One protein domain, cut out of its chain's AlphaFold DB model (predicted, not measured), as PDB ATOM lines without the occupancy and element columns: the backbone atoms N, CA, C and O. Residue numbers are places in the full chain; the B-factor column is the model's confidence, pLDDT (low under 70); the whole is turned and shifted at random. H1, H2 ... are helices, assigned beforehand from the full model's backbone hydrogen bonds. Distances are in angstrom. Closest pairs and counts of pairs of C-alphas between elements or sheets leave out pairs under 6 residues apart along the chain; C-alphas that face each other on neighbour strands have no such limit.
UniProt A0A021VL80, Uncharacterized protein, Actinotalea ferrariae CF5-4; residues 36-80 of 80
ATOM      1  N   LEU A  36     221.367 348.823 473.548       93.75
ATOM      2  CA  LEU A  36     221.453 350.210 473.093       93.75
ATOM      3  C   LEU A  36     220.314 351.062 473.655       93.75
ATOM      4  O   LEU A  36     220.574 352.198 474.040       93.75
ATOM      5  N   ASP A  37     219.100 350.519 473.790       93.44
ATOM      6  CA  ASP A  37     218.017 351.184 474.529       93.44
ATOM      7  C   ASP A  37     218.435 351.439 475.981       93.44
ATOM      8  O   ASP A  37     218.352 352.567 476.458       93.44
ATOM      9  N   ARG A  38     219.018 350.444 476.660       93.69
ATOM     10  CA  ARG A  38     219.519 350.619 478.027       93.69
ATOM     11  C   ARG A  38     220.647 351.643 478.112       93.69
ATOM     12  O   ARG A  38     220.731 352.371 479.098       93.69
ATOM     13  N   ALA A  39     221.524 351.718 477.112       93.12
ATOM     14  CA  ALA A  39     222.549 352.756 477.053       93.12
ATOM     15  C   ALA A  39     221.936 354.155 476.865       93.12
ATOM     16  O   ALA A  39     222.419 355.116 477.464       93.12
ATOM     17  N   LEU A  40     220.871 354.282 476.069       93.38
ATOM     18  CA  LEU A  40     220.134 355.536 475.902       93.38
ATOM     19  C   LEU A  40     219.392 355.947 477.177       93.38
ATOM     20  O   LEU A  40     219.460 357.117 477.547       93.38
ATOM     21  N   ASP A  41     218.781 355.003 477.888       94.94
ATOM     22  CA  ASP A  41     218.187 355.253 479.205       94.94
ATOM     23  C   ASP A  41     219.258 355.691 480.202       94.94
ATOM     24  O   ASP A  41     219.105 356.679 480.914       94.94
ATOM     25  N   LEU A  42     220.412 355.023 480.193       95.31
ATOM     26  CA  LEU A  42     221.519 355.378 481.069       95.31
ATOM     27  C   LEU A  42     222.001 356.813 480.829       95.31
ATOM     28  O   LEU A  42     222.371 357.500 481.774       95.31
ATOM     29  N   ARG A  43     221.961 357.296 479.583       94.44
ATOM     30  CA  ARG A  43     222.321 358.681 479.248       94.44
ATOM     31  C   ARG A  43     221.466 359.706 479.996       94.44
ATOM     32  O   ARG A  43     221.975 360.788 480.284       94.44
ATOM     33  N   THR A  44     220.200 359.398 480.278       92.88
ATOM     34  CA  THR A  44     219.279 360.297 480.989       92.88
ATOM     35  C   THR A  44     219.277 360.039 482.493       92.88
ATOM     36  O   THR A  44     219.292 360.996 483.263       92.88
ATOM     37  N   THR A  45     219.313 358.775 482.923       96.56
ATOM     38  CA  THR A  45     219.224 358.407 484.345       96.56
ATOM     39  C   THR A  45     220.549 358.536 485.093       96.56
ATOM     40  O   THR A  45     220.552 358.866 486.274       96.56
ATOM     41  N   ASP A  46     221.676 358.245 484.436       95.81
ATOM     42  CA  ASP A  46     223.020 358.286 485.023       95.81
ATOM     43  C   ASP A  46     224.071 358.678 483.959       95.81
ATOM     44  O   ASP A  46     224.788 357.830 483.403       95.81
ATOM     45  N   PRO A  47     224.188 359.983 483.649       93.88
ATOM     46  CA  PRO A  47     225.078 360.467 482.600       93.88
ATOM     47  C   PRO A  47     226.560 360.186 482.892       93.88
ATOM     48  O   PRO A  47     227.348 360.058 481.952       93.88
ATOM     49  N   ALA A  48     226.950 360.048 484.166       95.69
ATOM     50  CA  ALA A  48     228.315 359.696 484.548       95.69
ATOM     51  C   ALA A  48     228.638 358.254 484.143       95.69
ATOM     52  O   ALA A  48     229.669 357.992 483.514       95.69
ATOM     53  N   ARG A  49     227.724 357.318 484.417       93.50
ATOM     54  CA  ARG A  49     227.879 355.920 484.006       93.50
ATOM     55  C   ARG A  49     227.771 355.747 482.497       93.50
ATOM     56  O   ARG A  49     228.502 354.936 481.934       93.50
ATOM     57  N   TYR A  50     226.943 356.546 481.826       94.31
ATOM     58  CA  TYR A  50     226.928 356.606 480.365       94.31
ATOM     59  C   TYR A  50     228.265 357.091 479.796       94.31
ATOM     60  O   TYR A  50     228.794 356.476 478.872       94.31
ATOM     61  N   ALA A  51     228.859 358.147 480.358       94.06
ATOM     62  CA  ALA A  51     230.159 358.661 479.920       94.06
ATOM     63  C   ALA A  51     231.300 357.646 480.118       94.06
ATOM     64  O   ALA A  51     232.233 357.623 479.310       94.06
ATOM     65  N   ALA A  52     231.193 356.789 481.138       96.19
ATOM     66  CA  ALA A  52     232.128 355.699 481.410       96.19
ATOM     67  C   ALA A  52     232.023 354.518 480.421       96.19
ATOM     68  O   ALA A  52     232.924 353.680 480.378       96.19
ATOM     69  N   LEU A  53     230.962 354.438 479.607       94.00
ATOM     70  CA  LEU A  53     230.841 353.396 478.586       94.00
ATOM     71  C   LEU A  53     231.921 353.540 477.498       94.00
ATOM     72  O   LEU A  53     232.311 354.669 477.142       94.00
ATOM     73  N   PRO A  54     232.344 352.415 476.882       96.62
ATOM     74  CA  PRO A  54     233.227 352.445 475.727       96.62
ATOM     75  C   PRO A  54     232.703 353.401 474.654       96.62
ATOM     76  O   PRO A  54     231.504 353.455 474.364       96.62
ATOM     77  N   ARG A  55     233.610 354.162 474.035       94.50
ATOM     78  CA  ARG A  55     233.249 355.143 472.999       94.50
ATOM     79  C   ARG A  55     232.452 354.506 471.856       94.50
ATOM     80  O   ARG A  55     231.541 355.142 471.338       94.50
ATOM     81  N   THR A  56     232.780 353.265 471.497       95.06
ATOM     82  CA  THR A  56     232.061 352.474 470.491       95.06
ATOM     83  C   THR A  56     230.595 352.292 470.864       95.06
ATOM     84  O   THR A  56     229.734 352.620 470.061       95.06
ATOM     85  N   VAL A  57     230.302 351.896 472.106       93.50
ATOM     86  CA  VAL A  57     228.931 351.727 472.613       93.50
ATOM     87  C   VAL A  57     228.166 353.049 472.581       93.50
ATOM     88  O   VAL A  57     227.039 353.091 472.100       93.50
ATOM     89  N   ARG A  58     228.788 354.154 473.012       94.88
ATOM     90  CA  ARG A  58     228.159 355.486 472.958       94.88
ATOM     91  C   ARG A  58     227.855 355.940 471.530       94.88
ATOM     92  O   ARG A  58     226.811 356.539 471.290       94.88
ATOM     93  N   MET A  59     228.755 355.665 470.583       94.69
ATOM     94  CA  MET A  59     228.515 355.957 469.167       94.69
ATOM     95  C   MET A  59     227.393 355.086 468.604       94.69
ATOM     96  O   MET A  59     226.475 355.623 467.993       94.69
ATOM     97  N   SER A  60     227.414 353.778 468.858       93.50
ATOM     98  CA  SER A  60     226.351 352.861 468.440       93.50
ATOM     99  C   SER A  60     224.991 353.264 469.003       93.50
ATOM    100  O   SER A  60     224.019 353.266 468.259       93.50
ATOM    101  N   ALA A  61     224.919 353.681 470.270       93.25
ATOM    102  CA  ALA A  61     223.689 354.184 470.877       93.25
ATOM    103  C   ALA A  61     223.184 355.462 470.180       93.25
ATOM    104  O   ALA A  61     221.989 355.604 469.945       93.25
ATOM    105  N   ALA A  62     224.083 356.372 469.791       92.06
ATOM    106  CA  ALA A  62     223.710 357.579 469.053       92.06
ATOM    107  C   ALA A  62     223.180 357.273 467.640       92.06
ATOM    108  O   ALA A  62     222.172 357.851 467.237       92.06
ATOM    109  N   TYR A  63     223.819 356.360 466.900       90.94
ATOM    110  CA  TYR A  63     223.305 355.905 465.601       90.94
ATOM    111  C   TYR A  63     221.951 355.210 465.752       90.94
ATOM    112  O   TYR A  63     221.006 355.555 465.051       90.94
ATOM    113  N   TYR A  64     221.831 354.327 466.741       91.69
ATOM    114  CA  TYR A  64     220.589 353.632 467.055       91.69
ATOM    115  C   TYR A  64     219.444 354.591 467.399       91.69
ATOM    116  O   TYR A  64     218.333 354.400 466.918       91.69
ATOM    117  N   ALA A  65     219.704 355.665 468.151       91.06
ATOM    118  CA  ALA A  65     218.699 356.692 468.430       91.06
ATOM    119  C   ALA A  65     218.207 357.400 467.157       91.06
ATOM    120  O   ALA A  65     217.013 357.659 467.022       91.06
ATOM    121  N   ASN A  66     219.110 357.698 466.216       89.56
ATOM    122  CA  ASN A  66     218.738 358.312 464.940       89.56
ATOM    123  C   ASN A  66     217.908 357.357 464.075       89.56
ATOM    124  O   ASN A  66     216.912 357.783 463.493       89.56
ATOM    125  N   ASP A  67     218.289 356.081 464.017       87.38
ATOM    126  CA  ASP A  67     217.558 355.074 463.245       87.38
ATOM    127  C   ASP A  67     216.188 354.774 463.869       87.38
ATOM    128  O   ASP A  67     215.203 354.641 463.146       87.38
ATOM    129  N   LYS A  68     216.096 354.758 465.206       87.88
ATOM    130  CA  LYS A  68     214.833 354.633 465.949       87.88
ATOM    131  C   LYS A  68     213.901 355.808 465.658       87.88
ATOM    132  O   LYS A  68     212.750 355.598 465.293       87.88
ATOM    133  N   ALA A  69     214.411 357.038 465.721       86.62
ATOM    134  CA  ALA A  69     213.634 358.231 465.388       86.62
ATOM    135  C   ALA A  69     213.204 358.261 463.908       86.62
ATOM    136  O   ALA A  69     212.106 358.714 463.590       86.62
ATOM    137  N   ALA A  70     214.050 357.776 462.991       83.38
ATOM    138  CA  ALA A  70     213.690 357.627 461.582       83.38
ATOM    139  C   ALA A  70     212.588 356.572 461.386       83.38
ATOM    140  O   ALA A  70     211.661 356.803 460.611       83.38
ATOM    141  N   ALA A  71     212.649 355.456 462.120       83.50
ATOM    142  CA  ALA A  71     211.615 354.424 462.118       83.50
ATOM    143  C   ALA A  71     210.264 354.952 462.611       83.50
ATOM    144  O   ALA A  71     209.260 354.765 461.928       83.50
ATOM    145  N   GLU A  72     210.255 355.682 463.726       82.88
ATOM    146  CA  GLU A  72     209.045 356.304 464.278       82.88
ATOM    147  C   GLU A  72     208.429 357.323 463.302       82.88
ATOM    148  O   GLU A  72     207.220 357.319 463.070       82.88
ATOM    149  N   ARG A  73     209.246 358.161 462.649       79.81
ATOM    150  CA  ARG A  73     208.758 359.119 461.637       79.81
ATOM    151  C   ARG A  73     208.181 358.435 460.402       79.81
ATOM    152  O   ARG A  73     207.182 358.906 459.859       79.81
ATOM    153  N   ALA A  74     208.802 357.345 459.954       72.31
ATOM    154  CA  ALA A  74     208.327 356.583 458.807       72.31
ATOM    155  C   ALA A  74     206.965 355.926 459.083       72.31
ATOM    156  O   ALA A  74     206.128 355.893 458.185       72.31
ATOM    157  N   THR A  75     206.714 355.462 460.315       65.00
ATOM    158  CA  THR A  75     205.399 354.930 460.708       65.00
ATOM    159  C   THR A  75     204.326 356.015 460.774       65.00
ATOM    160  O   THR A  75     203.229 355.805 460.265       65.00
ATOM    161  N   THR A  76     204.640 357.208 461.291       60.06
ATOM    162  CA  THR A  76     203.664 358.308 461.409       60.06
ATOM    163  C   THR A  76     203.204 358.853 460.053       60.06
ATOM    164  O   THR A  76     202.059 359.273 459.910       60.06
ATOM    165  N   HIS A  77     204.065 358.830 459.032       53.34
ATOM    166  CA  HIS A  77     203.686 359.217 457.666       53.34
ATOM    167  C   HIS A  77     202.776 358.204 456.958       53.34
ATOM    168  O   HIS A  77     202.257 358.513 455.891       53.34
ATOM    169  N   GLN A  78     202.593 357.007 457.522       48.72
ATOM    170  CA  GLN A  78     201.757 355.957 456.946       48.72
ATOM    171  C   GLN A  78     200.314 355.976 457.494       48.72
ATOM    172  O   GLN A  78     199.454 355.299 456.937       48.72
ATOM    173  N   GLU A  79     200.052 356.741 458.564       48.59
ATOM    174  CA  GLU A  79     198.751 356.820 459.257       48.59
ATOM    175  C   GLU A  79     197.955 358.118 458.980       48.59
ATOM    176  O   GLU A  79     196.875 358.292 459.545       48.59
ATOM    177  N   ASN A  80     198.443 359.005 458.103       42.62
ATOM    178  CA  ASN A  80     197.727 360.193 457.598       42.62
ATOM    179  C   ASN A  80     197.478 360.085 456.091       42.62
ATOM    180  O   ASN A  80     196.463 360.653 455.632       42.62
TER     181      ASN A  80
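This is residues 36 to 80 of the 80 residues of an uncharacterized protein of Actinotalea ferrariae CF5-4 (UniProt A0A021VL80). One long helix, H3, has a small compact head at its first end, where the shorter H1 packs on residues 57 to 65 of H3 at about a right angle and the very short H2 lies at the turn between H1 and H3. The rest of the length is an arm: residues 69 to 80, of which 69 to 76 belong to H3, stick out from the head with nothing beside them. The printed part has 45 residues with three named helices, in the order H1, H2, H3 along the chain, and no named strand; the class is all helix. The whole is loose, with a radius of gyration of the C-alphas of 12.9 A, and it spans 42 by 20 by 10 A, the arm making much of the longest span.

H3, residues 55 to 76, is the longest helix. H1, residues 36 to 45, touches H3, and H3 does so with residues 57 to 65 alone. The closest C-alphas of the two are those of Leu 36 and Ala 61, 5.1 A apart, and their lines are about perpendicular, at 80 degrees. H2, residues 47 to 51, touches H1; their closest C-alphas are those of Arg 43 and Tyr 50, 5.2 A apart. H2 and H3 are close but not clearly touching, with the C-alphas of Tyr 50 and Arg 58 the closest at 7.6 A. In H2 and H3 every O i to N i+4 pair is within hydrogen-bond range, and in H1 5 of 6 are.

H3 runs 31.9 A from C-alpha 55 at (233.249, 355.143, 472.999) to C-alpha 76 at (203.664, 358.308, 461.409). H1 begins at C-alpha 36 at (221.453, 350.210, 473.093) and measures 14.1 A from first to last C-alpha. H2, between them in the chain, measures 6.0 A.

The two C-alphas farthest apart are those of Ala 52 and Asn 80, 42.1 A. Without residues 69 to 80, which stand free, the body has 33 residues, spans 24 by 18 by 10 A and has a radius of gyration of 8.6 A. The printed part has no cut, and the links from H1 to H2 and from H2 to H3 are tight, with 1 and 3 residues. It ends at residue 80, the chain's last residue. The mean pLDDT of the printed part is 86.5, and confidence is low, under 70, in residues 75 to 80.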